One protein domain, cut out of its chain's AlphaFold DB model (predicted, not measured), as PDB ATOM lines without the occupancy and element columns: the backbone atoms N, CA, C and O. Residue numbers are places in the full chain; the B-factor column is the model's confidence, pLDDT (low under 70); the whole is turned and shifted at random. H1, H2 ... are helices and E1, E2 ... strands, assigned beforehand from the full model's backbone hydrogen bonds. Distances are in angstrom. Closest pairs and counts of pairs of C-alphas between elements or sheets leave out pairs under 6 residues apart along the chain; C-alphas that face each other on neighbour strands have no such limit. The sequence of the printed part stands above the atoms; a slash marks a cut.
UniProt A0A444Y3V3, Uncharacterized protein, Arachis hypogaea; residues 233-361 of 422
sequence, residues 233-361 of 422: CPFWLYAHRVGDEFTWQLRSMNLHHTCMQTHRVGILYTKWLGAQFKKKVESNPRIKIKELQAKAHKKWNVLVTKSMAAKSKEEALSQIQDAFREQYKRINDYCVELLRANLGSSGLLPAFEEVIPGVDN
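Overview. This is residues 233 to 361 of the 422 residues of an uncharacterized protein of Arachis hypogaea (UniProt A0A444Y3V3). A strand hairpin, E1 and E2, makes one end; H1 and H2 pack on the first part of the long helix H3, which reaches to small H4 at the far end. The 129 printed residues hold, in order, E1, E2, H1, H2, H3, H4: mostly helix, with antiparallel strands. The whole is extended, radius of gyration of the C-alphas 24.5 A, spanning 77 by 40 by 19 A.

Arrangement. E1, residues 236 to 241, and E2, residues 248 to 254, form a hairpin; N 238 and O 252, 2.9 A, are within hydrogen-bond range. H1, residues 270 to 282, touches H3, residues 306 to 341, at a steep tilt of 64 degrees; closest C-alphas Gly 274 and Ser 312, 4.2 A. H2, residues 289 to 300, touches H3 about perpendicular, 83 degrees; closest C-alphas Ile 289 and Ala 309, 6.0 A. H4, residues 348 to 355, is close to H3 but not clearly touching; closest C-alphas Leu 338 and Leu 348, 7.5 A. Every O i to N i+4 pair is within hydrogen-bond range in H2 and H4, 7 of 9 in H1, 28 of 32 in H3.

Along the chain. E1 begins at C-alpha 236 (-56.783, -12.801, 53.479). H3, 53.1 A long, ends at C-alpha 341 (-28.222, -2.359, 110.742).

Size, cuts and confidence. The printed part has no cut; the link E2 to H1 is long, 15 residues. In this model 36 residues have pLDDT under 70, among them 334 to 354.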
ATOM      1  N   CYS A 233     -63.152 -19.285  51.228       76.56
ATOM      2  CA  CYS A 233     -63.244 -17.869  51.586       76.56
ATOM      3  C   CYS A 233     -62.081 -17.090  50.948       76.56
ATOM      4  O   CYS A 233     -60.929 -17.370  51.274       76.56
ATOM      5  N   PRO A 234     -62.331 -16.086  50.084       81.62
ATOM      6  CA  PRO A 234     -61.253 -15.367  49.409       81.62
ATOM      7  C   PRO A 234     -60.603 -14.286  50.293       81.62
ATOM      8  O   PRO A 234     -59.725 -13.572  49.809       81.62
ATOM      9  N   PHE A 235     -61.019 -14.150  51.558       84.12
ATOM     10  CA  PHE A 235     -60.478 -13.193  52.522       84.12
ATOM     11  C   PHE A 235     -59.063 -13.580  52.968       84.12
ATOM     12  O   PHE A 235     -58.842 -14.698  53.433       84.12
ATOM     13  N   TRP A 236     -58.121 -12.638  52.903       83.38
ATOM     14  CA  TRP A 236     -56.783 -12.801  53.479       83.38
ATOM     15  C   TRP A 236     -56.116 -11.454  53.774       83.38
ATOM     16  O   TRP A 236     -56.418 -10.432  53.156       83.38
ATOM     17  N   LEU A 237     -55.172 -11.466  54.713       87.75
ATOM     18  CA  LEU A 237     -54.348 -10.326  55.109       87.75
ATOM     19  C   LEU A 237     -52.887 -10.784  55.138       87.75
ATOM     20  O   LEU A 237     -52.575 -11.772  55.798       87.75
ATOM     21  N   TYR A 238     -51.993 -10.076  54.447       82.00
ATOM     22  CA  TYR A 238     -50.552 -10.327  54.510       82.00
ATOM     23  C   TYR A 238     -49.835  -9.126  55.127       82.00
ATOM     24  O   TYR A 238     -49.648  -8.087  54.483       82.00
ATOM     25  N   ALA A 239     -49.447  -9.282  56.392       87.50
ATOM     26  CA  ALA A 239     -48.652  -8.320  57.144       87.50
ATOM     27  C   ALA A 239     -47.212  -8.819  57.327       87.50
ATOM     28  O   ALA A 239     -46.957 -10.019  57.399       87.50
ATOM     29  N   HIS A 240     -46.271  -7.881  57.407       83.44
ATOM     30  CA  HIS A 240     -44.837  -8.135  57.527       83.44
ATOM     31  C   HIS A 240     -44.255  -7.207  58.601       83.44
ATOM     32  O   HIS A 240     -44.479  -5.995  58.539       83.44
ATOM     33  N   ARG A 241     -43.501  -7.742  59.570       86.19
ATOM     34  CA  ARG A 241     -42.819  -6.932  60.598       86.19
ATOM     35  C   ARG A 241     -41.765  -6.024  59.955       86.19
ATOM     36  O   ARG A 241     -41.032  -6.472  59.073       86.19
ATOM     37  N   VAL A 242     -41.701  -4.751  60.326       85.81
ATOM     38  CA  VAL A 242     -40.789  -3.779  59.705       85.81
ATOM     39  C   VAL A 242     -39.481  -3.718  60.494       85.81
ATOM     40  O   VAL A 242     -39.329  -2.939  61.426       85.81
ATOM     41  N   GLY A 243     -38.523  -4.562  60.103       81.00
ATOM     42  CA  GLY A 243     -37.214  -4.638  60.756       81.00
ATOM     43  C   GLY A 243     -37.295  -5.168  62.192       81.00
ATOM     44  O   GLY A 243     -38.017  -6.135  62.469       81.00
ATOM     45  N   ASP A 244     -36.539  -4.523  63.083       72.88
ATOM     46  CA  ASP A 244     -36.410  -4.886  64.502       72.88
ATOM     47  C   ASP A 244     -37.453  -4.214  65.411       72.88
ATOM     48  O   ASP A 244     -37.493  -4.467  66.613       72.88
ATOM     49  N   GLU A 245     -38.331  -3.375  64.859       75.56
ATOM     50  CA  GLU A 245     -39.445  -2.801  65.611       75.56
ATOM     51  C   GLU A 245     -40.610  -3.794  65.758       75.56
ATOM     52  O   GLU A 245     -40.863  -4.648  64.905       75.56
ATOM     53  N   PHE A 246     -41.427  -3.606  66.798       71.75
ATOM     54  CA  PHE A 246     -42.704  -4.312  66.978       71.75
ATOM     55  C   PHE A 246     -43.813  -3.836  66.007       71.75
ATOM     56  O   PHE A 246     -44.998  -4.078  66.238       71.75
ATOM     57  N   THR A 247     -43.452  -3.151  64.918       83.38
ATOM     58  CA  THR A 247     -44.377  -2.560  63.946       83.38
ATOM     59  C   THR A 247     -44.672  -3.532  62.797       83.38
ATOM     60  O   THR A 247     -43.777  -4.063  62.139       83.38
ATOM     61  N   TRP A 248     -45.957  -3.784  62.533       84.38
ATOM     62  CA  TRP A 248     -46.418  -4.669  61.456       84.38
ATOM     63  C   TRP A 248     -47.005  -3.854  60.301       84.38
ATOM     64  O   TRP A 248     -48.032  -3.194  60.451       84.38
ATOM     65  N   GLN A 249     -46.388  -3.928  59.120       86.31
ATOM     66  CA  GLN A 249     -46.914  -3.307  57.906       86.31
ATOM     67  C   GLN A 249     -47.814  -4.289  57.155       86.31
ATOM     68  O   GLN A 249     -47.349  -5.307  56.638       86.31
ATOM     69  N   LEU A 250     -49.097  -3.950  57.030       87.44
ATOM     70  CA  LEU A 250     -50.028  -4.639  56.139       87.44
ATOM     71  C   LEU A 250     -49.660  -4.320  54.679       87.44
ATOM     72  O   LEU A 250     -49.774  -3.176  54.242       87.44
ATOM     73  N   ARG A 251     -49.169  -5.319  53.935       83.75
ATOM     74  CA  ARG A 251     -48.627  -5.152  52.570       83.75
ATOM     75  C   ARG A 251     -49.628  -5.463  51.466       83.75
ATOM     76  O   ARG A 251     -49.562  -4.855  50.404       83.75
ATOM     77  N   SER A 252     -50.515  -6.428  51.689       87.62
ATOM     78  CA  SER A 252     -51.582  -6.775  50.749       87.62
ATOM     79  C   SER A 252     -52.754  -7.421  51.481       87.62
ATOM     80  O   SER A 252     -52.587  -7.961  52.579       87.62
ATOM     81  N   MET A 253     -53.944  -7.332  50.895       88.25
ATOM     82  CA  MET A 253     -55.181  -7.832  51.484       88.25
ATOM     83  C   MET A 253     -56.224  -8.162  50.421       88.25
ATOM     84  O   MET A 253     -56.295  -7.505  49.382       88.25
ATOM     85  N   ASN A 254     -57.111  -9.092  50.752       83.56
ATOM     86  CA  ASN A 254     -58.442  -9.169  50.175       83.56
ATOM     87  C   ASN A 254     -59.472  -9.126  51.309       83.56
ATOM     88  O   ASN A 254     -59.494 -10.009  52.161       83.56
ATOM     89  N   LEU A 255     -60.323  -8.098  51.313       83.69
ATOM     90  CA  LEU A 255     -61.351  -7.889  52.341       83.69
ATOM     91  C   LEU A 255     -62.699  -8.549  51.996       83.69
ATOM     92  O   LEU A 255     -63.625  -8.524  52.808       83.69
ATOM     93  N   HIS A 256     -62.828  -9.145  50.806       80.62
ATOM     94  CA  HIS A 256     -64.040  -9.856  50.411       80.62
ATOM     95  C   HIS A 256     -64.177 -11.165  51.198       80.62
ATOM     96  O   HIS A 256     -63.391 -12.091  51.010       80.62
ATOM     97  N   HIS A 257     -65.205 -11.272  52.037       80.00
ATOM     98  CA  HIS A 257     -65.505 -12.473  52.813       80.00
ATOM     99  C   HIS A 257     -66.761 -13.177  52.286       80.00
ATOM    100  O   HIS A 257     -67.736 -12.540  51.898       80.00
ATOM    101  N   THR A 258     -66.733 -14.508  52.285       79.00
ATOM    102  CA  THR A 258     -67.901 -15.380  52.046       79.00
ATOM    103  C   THR A 258     -68.176 -16.308  53.233       79.00
ATOM    104  O   THR A 258     -69.168 -17.034  53.239       79.00
ATOM    105  N   CYS A 259     -67.309 -16.294  54.250       74.00
ATOM    106  CA  CYS A 259     -67.487 -17.054  55.478       74.00
ATOM    107  C   CYS A 259     -68.557 -16.435  56.392       74.00
ATOM    108  O   CYS A 259     -68.776 -15.225  56.417       74.00
ATOM    109  N   MET A 260     -69.199 -17.295  57.180       70.31
ATOM    110  CA  MET A 260     -70.039 -16.891  58.307       70.31
ATOM    111  C   MET A 260     -69.158 -16.593  59.534       70.31
ATOM    112  O   MET A 260     -68.001 -17.012  59.586       70.31
ATOM    113  N   GLN A 261     -69.695 -15.885  60.531       70.12
ATOM    114  CA  GLN A 261     -68.945 -15.520  61.737       70.12
ATOM    115  C   GLN A 261     -68.565 -16.761  62.567       70.12
ATOM    116  O   GLN A 261     -69.400 -17.358  63.245       70.12
ATOM    117  N   THR A 262     -67.285 -17.132  62.540       72.19
ATOM    118  CA  THR A 262     -66.748 -18.290  63.269       72.19
ATOM    119  C   THR A 262     -66.177 -17.864  64.619       72.19
ATOM    120  O   THR A 262     -65.276 -17.038  64.689       72.19
ATOM    121  N   HIS A 263     -66.671 -18.463  65.706       71.88
ATOM    122  CA  HIS A 263     -66.229 -18.149  67.075       71.88
ATOM    123  C   HIS A 263     -64.942 -18.908  67.488       71.88
ATOM    124  O   HIS A 263     -64.392 -18.656  68.558       71.88
ATOM    125  N   ARG A 264     -64.448 -19.861  66.681       70.94
ATOM    126  CA  ARG A 264     -63.132 -20.502  66.880       70.94
ATOM    127  C   ARG A 264     -62.042 -19.650  66.216       70.94
ATOM    128  O   ARG A 264     -62.098 -19.433  65.011       70.94
ATOM    129  N   VAL A 265     -61.039 -19.224  66.982       75.38
ATOM    130  CA  VAL A 265     -59.885 -18.450  66.487       75.38
ATOM    131  C   VAL A 265     -58.643 -19.338  66.522       75.38
ATOM    132  O   VAL A 265     -58.209 -19.733  67.601       75.38
ATOM    133  N   GLY A 266     -58.074 -19.657  65.355       69.00
ATOM    134  CA  GLY A 266     -56.904 -20.545  65.246       69.00
ATOM    135  C   GLY A 266     -55.589 -19.934  65.750       69.00
ATOM    136  O   GLY A 266     -54.707 -20.664  66.175       69.00
ATOM    137  N   ILE A 267     -55.482 -18.602  65.761       77.06
ATOM    138  CA  ILE A 267     -54.287 -17.846  66.187       77.06
ATOM    139  C   ILE A 267     -54.310 -17.450  67.681       77.06
ATOM    140  O   ILE A 267     -53.736 -16.437  68.074       77.06
ATOM    141  N   LEU A 268     -55.035 -18.196  68.523       80.56
ATOM    142  CA  LEU A 268     -55.210 -17.872  69.944       80.56
ATOM    143  C   LEU A 268     -54.137 -18.543  70.817       80.56
ATOM    144  O   LEU A 268     -54.197 -19.745  71.068       80.56
ATOM    145  N   TYR A 269     -53.209 -17.747  71.347       83.88
ATOM    146  CA  TYR A 269     -52.102 -18.226  72.181       83.88
ATOM    147  C   TYR A 269     -52.472 -18.396  73.667       83.88
ATOM    148  O   TYR A 269     -53.085 -17.517  74.282       83.88
ATOM    149  N   THR A 270     -51.999 -19.492  74.273       88.31
ATOM    150  CA  THR A 270     -52.107 -19.796  75.717       88.31
ATOM    151  C   THR A 270     -51.510 -18.697  76.596       88.31
ATOM    152  O   THR A 270     -52.185 -18.221  77.508       88.31
ATOM    153  N   LYS A 271     -50.277 -18.258  76.296       90.88
ATOM    154  CA  LYS A 271     -49.526 -17.234  77.051       90.88
ATOM    155  C   LYS A 271     -50.346 -15.941  77.220       90.88
ATOM    156  O   LYS A 271     -50.510 -15.433  78.332       90.88
ATOM    157  N   TRP A 272     -50.955 -15.456  76.132       90.88
ATOM    158  CA  TRP A 272     -51.829 -14.273  76.142       90.88
ATOM    159  C   TRP A 272     -53.117 -14.501  76.945       90.88
ATOM    160  O   TRP A 272     -53.489 -13.677  77.784       90.88
ATOM    161  N   LEU A 273     -53.797 -15.632  76.727       91.94
ATOM    162  CA  LEU A 273     -55.064 -15.925  77.399       91.94
ATOM    163  C   LEU A 273     -54.878 -16.134  78.915       91.94
ATOM    164  O   LEU A 273     -55.734 -15.722  79.702       91.94
ATOM    165  N   GLY A 274     -53.740 -16.694  79.335       92.50
ATOM    166  CA  GLY A 274     -53.345 -16.798  80.739       92.50
ATOM    167  C   GLY A 274     -53.138 -15.434  81.394       92.50
ATOM    168  O   GLY A 274     -53.738 -15.163  82.438       92.50
ATOM    169  N   ALA A 275     -52.414 -14.519  80.740       91.94
ATOM    170  CA  ALA A 275     -52.262 -13.142  81.221       91.94
ATOM    171  C   ALA A 275     -53.623 -12.429  81.399       91.94
ATOM    172  O   ALA A 275     -53.858 -11.774  82.417       91.94
ATOM    173  N   GLN A 276     -54.572 -12.627  80.473       92.50
ATOM    174  CA  GLN A 276     -55.940 -12.090  80.580       92.50
ATOM    175  C   GLN A 276     -56.791 -12.749  81.687       92.50
ATOM    176  O   GLN A 276     -57.766 -12.160  82.175       92.50
ATOM    177  N   PHE A 277     -56.454 -13.972  82.103       94.31
ATOM    178  CA  PHE A 277     -57.111 -14.666  83.210       94.31
ATOM    179  C   PHE A 277     -56.469 -14.401  84.579       94.31
ATOM    180  O   PHE A 277     -57.192 -14.513  85.574       94.31
ATOM    181  N   LYS A 278     -55.194 -13.978  84.640       91.50
ATOM    182  CA  LYS A 278     -54.389 -13.763  85.861       91.50
ATOM    183  C   LYS A 278     -55.184 -13.202  87.042       91.50
ATOM    184  O   LYS A 278     -55.450 -13.949  87.978       91.50
ATOM    185  N   LYS A 279     -55.702 -11.967  86.948       91.00
ATOM    186  CA  LYS A 279     -56.481 -11.304  88.023       91.00
ATOM    187  C   LYS A 279     -57.668 -12.132  88.555       91.00
ATOM    188  O   LYS A 279     -58.016 -12.044  89.725       91.00
ATOM    189  N   LYS A 280     -58.326 -12.943  87.713       91.44
ATOM    190  CA  LYS A 280     -59.496 -13.763  88.102       91.44
ATOM    191  C   LYS A 280     -59.091 -15.129  88.674       91.44
ATOM    192  O   LYS A 280     -59.834 -15.670  89.489       91.44
ATOM    193  N   VAL A 281     -57.944 -15.669  88.259       93.06
ATOM    194  CA  VAL A 281     -57.325 -16.868  88.852       93.06
ATOM    195  C   VAL A 281     -56.708 -16.528  90.212       93.06
ATOM    196  O   VAL A 281     -56.868 -17.290  91.153       93.06
ATOM    197  N   GLU A 282     -56.114 -15.345  90.344       90.75
ATOM    198  CA  GLU A 282     -55.619 -14.755  91.592       90.75
ATOM    199  C   GLU A 282     -56.733 -14.610  92.642       90.75
ATOM    200  O   GLU A 282     -56.604 -15.129  93.748       90.75
ATOM    201  N   SER A 283     -57.888 -14.026  92.282       91.94
ATOM    202  CA  SER A 283     -59.042 -13.941  93.200       91.94
ATOM    203  C   SER A 283     -59.692 -15.293  93.539       91.94
ATOM    204  O   SER A 283     -60.443 -15.380  94.508       91.94
ATOM    205  N   ASN A 284     -59.494 -16.337  92.724       91.88
ATOM    206  CA  ASN A 284     -60.028 -17.678  92.983       91.88
ATOM    207  C   ASN A 284     -59.213 -18.769  92.254       91.88
ATOM    208  O   ASN A 284     -59.604 -19.211  91.165       91.88
ATOM    209  N   PRO A 285     -58.144 -19.307  92.873       89.88
ATOM    210  CA  PRO A 285     -57.335 -20.366  92.265       89.88
ATOM    211  C   PRO A 285     -58.119 -21.661  91.994       89.88
ATOM    212  O   PRO A 285     -57.750 -22.458  91.129       89.88
ATOM    213  N   ARG A 286     -59.252 -21.875  92.680       90.25
ATOM    214  CA  ARG A 286     -60.150 -23.029  92.495       90.25
ATOM    215  C   ARG A 286     -61.230 -22.809  91.423       90.25
ATOM    216  O   ARG A 286     -62.113 -23.653  91.276       90.25
ATOM    217  N   ILE A 287     -61.138 -21.740  90.623       92.19
ATOM    218  CA  ILE A 287     -62.025 -21.497  89.476       92.19
ATOM    219  C   ILE A 287     -62.104 -22.708  88.531       92.19
ATOM    220  O   ILE A 287     -61.089 -23.338  88.206       92.19
ATOM    221  N   LYS A 288     -63.323 -23.038  88.089       94.44
ATOM    222  CA  LYS A 288     -63.600 -24.170  87.194       94.44
ATOM    223  C   LYS A 288     -63.298 -23.786  85.744       94.44
ATOM    224  O   LYS A 288     -63.685 -22.713  85.299       94.44
ATOM    225  N   ILE A 289     -62.700 -24.698  84.973       93.75
ATOM    226  CA  ILE A 289     -62.326 -24.470  83.559       93.75
ATOM    227  C   ILE A 289     -63.529 -23.991  82.720       93.75
ATOM    228  O   ILE A 289     -63.405 -23.041  81.953       93.75
ATOM    229  N   LYS A 290     -64.728 -24.554  82.949       93.81
ATOM    230  CA  LYS A 290     -65.975 -24.117  82.288       93.81
ATOM    231  C   LYS A 290     -66.338 -22.641  82.549       93.81
ATOM    232  O   LYS A 290     -66.916 -22.008  81.673       93.81
ATOM    233  N   GLU A 291     -65.993 -22.077  83.713       94.56
ATOM    234  CA  GLU A 291     -66.213 -20.651  84.031       94.56
ATOM    235  C   GLU A 291     -65.258 -19.755  83.222       94.56
ATOM    236  O   GLU A 291     -65.672 -18.715  82.716       94.56
ATOM    237  N   LEU A 292     -64.005 -20.188  83.027       93.94
ATOM    238  CA  LEU A 292     -63.031 -19.497  82.174       93.94
ATOM    239  C   LEU A 292     -63.447 -19.528  80.694       93.94
ATOM    240  O   LEU A 292     -63.416 -18.491  80.035       93.94
ATOM    241  N   GLN A 293     -63.915 -20.679  80.192       93.94
ATOM    242  CA  GLN A 293     -64.466 -20.798  78.832       93.94
ATOM    243  C   GLN A 293     -65.679 -19.872  78.631       93.94
ATOM    244  O   GLN A 293     -65.727 -19.115  77.663       93.94
ATOM    245  N   ALA A 294     -66.627 -19.868  79.575       93.56
ATOM    246  CA  ALA A 294     -67.790 -18.981  79.533       93.56
ATOM    247  C   ALA A 294     -67.400 -17.491  79.607       93.56
ATOM    248  O   ALA A 294     -67.997 -16.667  78.913       93.56
ATOM    249  N   LYS A 295     -66.371 -17.133  80.392       92.12
ATOM    250  CA  LYS A 295     -65.837 -15.763  80.444       92.12
ATOM    251  C   LYS A 295     -65.203 -15.350  79.113       92.12
ATOM    252  O   LYS A 295     -65.439 -14.225  78.677       92.12
ATOM    253  N   ALA A 296     -64.441 -16.231  78.465       91.81
ATOM    254  CA  ALA A 296     -63.832 -15.936  77.169       91.81
ATOM    255  C   ALA A 296     -64.884 -15.723  76.071       91.81
ATOM    256  O   ALA A 296     -64.810 -14.739  75.335       91.81
ATOM    257  N   HIS A 297     -65.918 -16.569  76.037       89.94
ATOM    258  CA  HIS A 297     -67.047 -16.375  75.130       89.94
ATOM    259  C   HIS A 297     -67.815 -15.083  75.447       89.94
ATOM    260  O   HIS A 297     -68.164 -14.344  74.536       89.94
ATOM    261  N   LYS A 298     -68.054 -14.754  76.726       91.75
ATOM    262  CA  LYS A 298     -68.774 -13.520  77.091       91.75
ATOM    263  C   LYS A 298     -67.976 -12.237  76.806       91.75
ATOM    264  O   LYS A 298     -68.603 -11.243  76.458       91.75
ATOM    265  N   LYS A 299     -66.644 -12.221  76.974       90.25
ATOM    266  CA  LYS A 299     -65.829 -11.002  76.772       90.25
ATOM    267  C   LYS A 299     -65.367 -10.802  75.324       90.25
ATOM    268  O   LYS A 299     -65.329  -9.666  74.873       90.25
ATOM    269  N   TRP A 300     -64.999 -11.870  74.615       87.56
ATOM    270  CA  TRP A 300     -64.369 -11.770  73.287       87.56
ATOM    271  C   TRP A 300     -65.123 -12.525  72.181       87.56
ATOM    272  O   TRP A 300     -64.657 -12.562  71.049       87.56
ATOM    273  N   ASN A 301     -66.262 -13.157  72.493       86.69
ATOM    274  CA  ASN A 301     -67.008 -14.039  71.584       86.69
ATOM    275  C   ASN A 301     -66.189 -15.238  71.045       86.69
ATOM    276  O   ASN A 301     -66.477 -15.769  69.974       86.69
ATOM    277  N   VAL A 302     -65.169 -15.684  71.795       87.88
ATOM    278  CA  VAL A 302     -64.278 -16.790  71.398       87.88
ATOM    279  C   VAL A 302     -64.652 -18.105  72.091       87.88
ATOM    280  O   VAL A 302     -64.750 -18.184  73.318       87.88
ATOM    281  N   LEU A 303     -64.793 -19.172  71.300       87.56
ATOM    282  CA  LEU A 303     -64.913 -20.557  71.755       87.56
ATOM    283  C   LEU A 303     -63.534 -21.128  72.115       87.56
ATOM    284  O   LEU A 303     -62.834 -21.690  71.275       87.56
ATOM    285  N   VAL A 304     -63.164 -21.015  73.390       89.12
ATOM    286  CA  VAL A 304     -61.941 -21.615  73.945       89.12
ATOM    287  C   VAL A 304     -62.185 -23.089  74.293       89.12
ATOM    288  O   VAL A 304     -63.154 -23.416  74.985       89.12
ATOM    289  N   THR A 305     -61.304 -23.993  73.850       90.38
ATOM    290  CA  THR A 305     -61.387 -25.432  74.169       90.38
ATOM    291  C   THR A 305     -61.092 -25.711  75.650       90.38
ATOM    292  O   THR A 305     -60.506 -24.890  76.359       90.38
ATOM    293  N   LYS A 306     -61.494 -26.889  76.147       90.38
ATOM    294  CA  LYS A 306     -61.255 -27.295  77.545       90.38
ATOM    295  C   LYS A 306     -59.755 -27.372  77.865       90.38
ATOM    296  O   LYS A 306     -59.355 -26.941  78.941       90.38
ATOM    297  N   SER A 307     -58.946 -27.885  76.936       89.88
ATOM    298  CA  SER A 307     -57.483 -27.965  77.037       89.88
ATOM    299  C   SER A 307     -56.833 -26.578  77.009       89.88
ATOM    300  O   SER A 307     -56.069 -26.252  77.914       89.88
ATOM    301  N   MET A 308     -57.211 -25.714  76.061       90.50
ATOM    302  CA  MET A 308     -56.708 -24.335  75.970       90.50
ATOM    303  C   MET A 308     -57.014 -23.534  77.247       90.50
ATOM    304  O   MET A 308     -56.137 -22.858  77.785       90.50
ATOM    305  N   ALA A 309     -58.228 -23.655  77.795       93.12
ATOM    306  CA  ALA A 309     -58.611 -23.013  79.054       93.12
ATOM    307  C   ALA A 309     -57.952 -23.640  80.304       93.12
ATOM    308  O   ALA A 309     -57.892 -22.981  81.341       93.12
ATOM    309  N   ALA A 310     -57.455 -24.881  80.220       93.31
ATOM    310  CA  ALA A 310     -56.646 -25.506  81.265       93.31
ATOM    311  C   ALA A 310     -55.193 -25.004  81.215       93.31
ATOM    312  O   ALA A 310     -54.762 -24.386  82.187       93.31
ATOM    313  N   LYS A 311     -54.499 -25.139  80.067       92.81
ATOM    314  CA  LYS A 311     -53.130 -24.618  79.858       92.81
ATOM    315  C   LYS A 311     -53.047 -23.117  80.193       92.81
ATOM    316  O   LYS A 311     -52.149 -22.682  80.901       92.81
ATOM    317  N   SER A 312     -54.052 -22.322  79.805       94.19
ATOM    318  CA  SER A 312     -54.113 -20.883  80.141       94.19
ATOM    319  C   SER A 312     -54.343 -20.597  81.634       94.19
ATOM    320  O   SER A 312     -53.951 -19.543  82.128       94.19
ATOM    321  N   LYS A 313     -54.991 -21.501  82.382       94.38
ATOM    322  CA  LYS A 313     -55.127 -21.363  83.842       94.38
ATOM    323  C   LYS A 313     -53.813 -21.700  84.552       94.38
ATOM    324  O   LYS A 313     -53.484 -21.061  85.544       94.38
ATOM    325  N   GLU A 314     -53.101 -22.703  84.059       92.88
ATOM    326  CA  GLU A 314     -51.803 -23.144  84.570       92.88
ATOM    327  C   GLU A 314     -50.721 -22.076  84.358       92.88
ATOM    328  O   GLU A 314     -50.096 -21.649  85.324       92.88
ATOM    329  N   GLU A 315     -50.633 -21.519  83.147       92.38
ATOM    330  CA  GLU A 315     -49.851 -20.318  82.820       92.38
ATOM    331  C   GLU A 315     -50.139 -19.164  83.802       92.38
ATOM    332  O   GLU A 315     -49.234 -18.608  84.425       92.38
ATOM    333  N   ALA A 316     -51.422 -18.847  84.016       93.31
ATOM    334  CA  ALA A 316     -51.834 -17.808  84.957       93.31
ATOM    335  C   ALA A 316     -51.414 -18.105  86.412       93.31
ATOM    336  O   ALA A 316     -51.186 -17.164  87.171       93.31
ATOM    337  N   LEU A 317     -51.304 -19.381  86.807       91.31
ATOM    338  CA  LEU A 317     -50.801 -19.789  88.122       91.31
ATOM    339  C   LEU A 317     -49.272 -19.694  88.210       91.31
ATOM    340  O   LEU A 317     -48.792 -19.239  89.249       91.31
ATOM    341  N   SER A 318     -48.513 -20.036  87.159       89.50
ATOM    342  CA  SER A 318     -47.052 -19.819  87.144       89.50
ATOM    343  C   SER A 318     -46.740 -18.337  87.302       89.50
ATOM    344  O   SER A 318     -46.094 -17.948  88.268       89.50
ATOM    345  N   GLN A 319     -47.356 -17.472  86.487       87.19
ATOM    346  CA  GLN A 319     -47.181 -16.016  86.573       87.19
ATOM    347  C   GLN A 319     -47.554 -15.396  87.941       87.19
ATOM    348  O   GLN A 319     -47.237 -14.227  88.189       87.19
ATOM    349  N   ILE A 320     -48.269 -16.124  88.805       87.94
ATOM    350  CA  ILE A 320     -48.553 -15.756  90.200       87.94
ATOM    351  C   ILE A 320     -47.474 -16.334  91.138       87.94
ATOM    352  O   ILE A 320     -46.943 -15.608  91.977       87.94
ATOM    353  N   GLN A 321     -47.102 -17.608  90.981       83.12
ATOM    354  CA  GLN A 321     -46.042 -18.258  91.767       83.12
ATOM    355  C   GLN A 321     -44.661 -17.630  91.545       83.12
ATOM    356  O   GLN A 321     -43.905 -17.474  92.503       83.12
ATOM    357  N   ASP A 322     -44.345 -17.221  90.319       80.06
ATOM    358  CA  ASP A 322     -43.094 -16.550  89.979       80.06
ATOM    359  C   ASP A 322     -43.022 -15.163  90.632       80.06
ATOM    360  O   ASP A 322     -42.024 -14.840  91.273       80.06
ATOM    361  N   ALA A 323     -44.117 -14.394  90.617       74.75
ATOM    362  CA  ALA A 323     -44.200 -13.122  91.339       74.75
ATOM    363  C   ALA A 323     -43.989 -13.299  92.858       74.75
ATOM    364  O   ALA A 323     -43.241 -12.533  93.471       74.75
ATOM    365  N   PHE A 324     -44.565 -14.346  93.464       69.94
ATOM    366  CA  PHE A 324     -44.269 -14.697  94.857       69.94
ATOM    367  C   PHE A 324     -42.799 -15.095  95.051       69.94
ATOM    368  O   PHE A 324     -42.160 -14.612  95.983       69.94
ATOM    369  N   ARG A 325     -42.222 -15.923  94.168       67.62
ATOM    370  CA  ARG A 325     -40.801 -16.315  94.212       67.62
ATOM    371  C   ARG A 325     -39.884 -15.089  94.206       67.62
ATOM    372  O   ARG A 325     -38.878 -15.092  94.912       67.62
ATOM    373  N   GLU A 326     -40.225 -14.035  93.469       67.56
ATOM    374  CA  GLU A 326     -39.464 -12.780  93.458       67.56
ATOM    375  C   GLU A 326     -39.658 -11.927  94.714       67.56
ATOM    376  O   GLU A 326     -38.685 -11.376  95.231       67.56
ATOM    377  N   GLN A 327     -40.867 -11.880  95.276       64.31
ATOM    378  CA  GLN A 327     -41.098 -11.270  96.591       64.31
ATOM    379  C   GLN A 327     -40.304 -11.996  97.693       64.31
ATOM    380  O   GLN A 327     -39.669 -11.345  98.523       64.31
ATOM    381  N   TYR A 328     -40.230 -13.331  97.654       66.12
ATOM    382  CA  TYR A 328     -39.415 -14.122  98.581       66.12
ATOM    383  C   TYR A 328     -37.900 -13.896  98.420       66.12
ATOM    384  O   TYR A 328     -37.184 -14.010  99.417       66.12
ATOM    385  N   LYS A 329     -37.394 -13.506  97.234       66.44
ATOM    386  CA  LYS A 329     -35.991 -13.047  97.084       66.44
ATOM    387  C   LYS A 329     -35.738 -11.812  97.963       66.44
ATOM    388  O   LYS A 329     -34.774 -11.811  98.724       66.44
ATOM    389  N   ARG A 330     -36.647 -10.825  97.948       66.56
ATOM    390  CA  ARG A 330     -36.519  -9.574  98.726       66.56
ATOM    391  C   ARG A 330     -36.524  -9.773 100.241       66.56
ATOM    392  O   ARG A 330     -35.957  -8.957 100.960       66.56
ATOM    393  N   ILE A 331     -37.099 -10.866 100.752       67.75
ATOM    394  CA  ILE A 331     -36.975 -11.213 102.180       67.75
ATOM    395  C   ILE A 331     -35.508 -11.499 102.546       67.75
ATOM    396  O   ILE A 331     -35.097 -11.232 103.673       67.75
ATOM    397  N   ASN A 332     -34.683 -11.984 101.609       59.09
ATOM    398  CA  ASN A 332     -33.246 -12.113 101.841       59.09
ATOM    399  C   ASN A 332     -32.578 -10.740 101.990       59.09
ATOM    400  O   ASN A 332     -31.833 -10.549 102.946       59.09
ATOM    401  N   ASP A 333     -32.916  -9.780 101.124       70.12
ATOM    402  CA  ASP A 333     -32.397  -8.406 101.181       70.12
ATOM    403  C   ASP A 333     -32.783  -7.717 102.505       70.12
ATOM    404  O   ASP A 333     -31.927  -7.148 103.180       70.12
ATOM    405  N   TYR A 334     -34.042  -7.860 102.945       60.78
ATOM    406  CA  TYR A 334     -34.491  -7.399 104.267       60.78
ATOM    407  C   TYR A 334     -33.734  -8.078 105.415       60.78
ATOM    408  O   TYR A 334     -33.305  -7.402 106.345       60.78
ATOM    409  N   CYS A 335     -33.520  -9.396 105.361       59.69
ATOM    410  CA  CYS A 335     -32.712 -10.104 106.357       59.69
ATOM    411  C   CYS A 335     -31.249  -9.627 106.366       59.69
ATOM    412  O   CYS A 335     -30.652  -9.539 107.437       59.69
ATOM    413  N   VAL A 336     -30.668  -9.311 105.205       63.75
ATOM    414  CA  VAL A 336     -29.299  -8.789 105.085       63.75
ATOM    415  C   VAL A 336     -29.202  -7.378 105.659       63.75
ATOM    416  O   VAL A 336     -28.312  -7.134 106.470       63.75
ATOM    417  N   GLU A 337     -30.126  -6.471 105.331       64.00
ATOM    418  CA  GLU A 337     -30.127  -5.121 105.908       64.00
ATOM    419  C   GLU A 337     -30.468  -5.120 107.407       64.00
ATOM    420  O   GLU A 337     -29.852  -4.368 108.158       64.00
ATOM    421  N   LEU A 338     -31.325  -6.024 107.899       58.91
ATOM    422  CA  LEU A 338     -31.526  -6.222 109.342       58.91
ATOM    423  C   LEU A 338     -30.241  -6.702 110.038       58.91
ATOM    424  O   LEU A 338     -29.866  -6.155 111.075       58.91
ATOM    425  N   LEU A 339     -29.521  -7.670 109.458       60.06
ATOM    426  CA  LEU A 339     -28.224  -8.140 109.973       60.06
ATOM    427  C   LEU A 339     -27.113  -7.077 109.881       60.06
ATOM    428  O   LEU A 339     -26.145  -7.141 110.638       60.06
ATOM    429  N   ARG A 340     -27.242  -6.112 108.963       57.59
ATOM    430  CA  ARG A 340     -26.296  -5.011 108.734       57.59
ATOM    431  C   ARG A 340     -26.554  -3.812 109.648       57.59
ATOM    432  O   ARG A 340     -25.604  -3.245 110.179       57.59
ATOM    433  N   ALA A 341     -27.815  -3.436 109.843       55.38
ATOM    434  CA  ALA A 341     -28.222  -2.359 110.742       55.38
ATOM    435  C   ALA A 341     -28.090  -2.762 112.220       55.38
ATOM    436  O   ALA A 341     -27.792  -1.925 113.064       55.38
ATOM    437  N   ASN A 342     -28.258  -4.052 112.531       51.28
ATOM    438  CA  ASN A 342     -28.101  -4.617 113.872       51.28
ATOM    439  C   ASN A 342     -26.906  -5.590 113.945       51.28
ATOM    440  O   ASN A 342     -27.055  -6.768 114.278       51.28
ATOM    441  N   LEU A 343     -25.701  -5.078 113.660       41.53
ATOM    442  CA  LEU A 343     -24.413  -5.793 113.744       41.53
ATOM    443  C   LEU A 343     -24.023  -6.171 115.194       41.53
ATOM    444  O   LEU A 343     -23.064  -5.656 115.764       41.53
ATOM    445  N   GLY A 344     -24.768  -7.106 115.785       43.94
ATOM    446  CA  GLY A 344     -24.533  -7.658 117.124       43.94
ATOM    447  C   GLY A 344     -25.804  -8.003 117.904       43.94
ATOM    448  O   GLY A 344     -25.730  -8.741 118.885       43.94
ATOM    449  N   SER A 345     -26.969  -7.511 117.481       43.75
ATOM    450  CA  SER A 345     -28.186  -7.564 118.296       43.75
ATOM    451  C   SER A 345     -28.955  -8.877 118.156       43.75
ATOM    452  O   SER A 345     -29.278  -9.325 117.057       43.75
ATOM    453  N   SER A 346     -29.418  -9.409 119.288       52.72
ATOM    454  CA  SER A 346     -30.397 -10.509 119.393       52.72
ATOM    455  C   SER A 346     -31.796 -10.175 118.828       52.72
ATOM    456  O   SER A 346     -32.739 -10.940 119.021       52.72
ATOM    457  N   GLY A 347     -31.951  -9.019 118.172       53.38
ATOM    458  CA  GLY A 347     -33.216  -8.329 117.902       53.38
ATOM    459  C   GLY A 347     -34.074  -8.889 116.767       53.38
ATOM    460  O   GLY A 347     -35.221  -8.477 116.640       53.38
ATOM    461  N   LEU A 348     -33.576  -9.847 115.975       61.44
ATOM    462  CA  LEU A 348     -34.369 -10.433 114.886       61.44
ATOM    463  C   LEU A 348     -35.623 -11.154 115.415       61.44
ATOM    464  O   LEU A 348     -36.687 -11.025 114.825       61.44
ATOM    465  N   LEU A 349     -35.514 -11.884 116.533       60.41
ATOM    466  CA  LEU A 349     -36.665 -12.567 117.139       60.41
ATOM    467  C   LEU A 349     -37.699 -11.578 117.722       60.41
ATOM    468  O   LEU A 349     -38.865 -11.723 117.369       60.41
ATOM    469  N   PRO A 350     -37.314 -10.552 118.516       61.12
ATOM    470  CA  PRO A 350     -38.207  -9.449 118.879       61.12
ATOM    471  C   PRO A 350     -38.932  -8.809 117.688       61.12
ATOM    472  O   PRO A 350     -40.152  -8.724 117.712       61.12
ATOM    473  N   ALA A 351     -38.220  -8.456 116.612       63.84
ATOM    474  CA  ALA A 351     -38.835  -7.829 115.438       63.84
ATOM    475  C   ALA A 351     -39.871  -8.736 114.737       63.84
ATOM    476  O   ALA A 351     -40.878  -8.245 114.229       63.84
ATOM    477  N   PHE A 352     -39.663 -10.058 114.728       62.28
ATOM    478  CA  PHE A 352     -40.672 -11.001 114.232       62.28
ATOM    479  C   PHE A 352     -41.901 -11.092 115.149       62.28
ATOM    480  O   PHE A 352     -43.011 -11.179 114.637       62.28
ATOM    481  N   GLU A 353     -41.723 -11.051 116.472       61.91
ATOM    482  CA  GLU A 353     -42.831 -11.092 117.440       61.91
ATOM    483  C   GLU A 353     -43.634  -9.773 117.461       61.91
ATOM    484  O   GLU A 353     -44.845  -9.794 117.651       61.91
ATOM    485  N   GLU A 354     -42.988  -8.629 117.208       65.38
ATOM    486  CA  GLU A 354     -43.646  -7.318 117.080       65.38
ATOM    487  C   GLU A 354     -44.477  -7.194 115.793       65.38
ATOM    488  O   GLU A 354     -45.590  -6.672 115.824       65.38
ATOM    489  N   VAL A 355     -43.952  -7.669 114.656       71.25
ATOM    490  CA  VAL A 355     -44.608  -7.519 113.342       71.25
ATOM    491  C   VAL A 355     -45.592  -8.656 113.044       71.25
ATOM    492  O   VAL A 355     -46.597  -8.428 112.369       71.25
ATOM    493  N   ILE A 356     -45.326  -9.880 113.518       67.25
ATOM    494  CA  ILE A 356     -46.173 -11.063 113.282       67.25
ATOM    495  C   ILE A 356     -46.261 -11.937 114.558       67.25
ATOM    496  O   ILE A 356     -45.724 -13.053 114.589       67.25
ATOM    497  N   PRO A 357     -46.932 -11.454 115.624       73.44
ATOM    498  CA  PRO A 357     -47.011 -12.152 116.908       73.44
ATOM    499  C   PRO A 357     -47.624 -13.551 116.786       73.44
ATOM    500  O   PRO A 357     -48.599 -13.767 116.063       73.44
ATOM    501  N   GLY A 358     -47.069 -14.509 117.532       66.94
ATOM    502  CA  GLY A 358     -47.563 -15.888 117.585       66.94
ATOM    503  C   GLY A 358     -47.166 -16.785 116.403       66.94
ATOM    504  O   GLY A 358     -47.639 -17.920 116.331       66.94
ATOM    505  N   VAL A 359     -46.298 -16.332 115.490       69.31
ATOM    506  CA  VAL A 359     -45.723 -17.191 114.439       69.31
ATOM    507  C   VAL A 359     -44.515 -17.973 114.957       69.31
ATOM    508  O   VAL A 359     -43.595 -17.434 115.577       69.31
ATOM    509  N   ASP A 360     -44.501 -19.274 114.669       66.94
ATOM    510  CA  ASP A 360     -43.526 -20.207 115.224       66.94
ATOM    511  C   ASP A 360     -42.175 -20.157 114.479       66.94
ATOM    512  O   ASP A 360     -41.882 -20.919 113.554       66.94
ATOM    513  N   ASN A 361     -41.340 -19.196 114.876       68.88
ATOM    514  CA  ASN A 361     -40.055 -18.907 114.247       68.88
ATOM    515  C   ASN A 361     -38.953 -19.894 114.688       68.88
ATOM    516  O   ASN A 361     -38.545 -19.923 115.851       68.88
TER     517      ASN A 361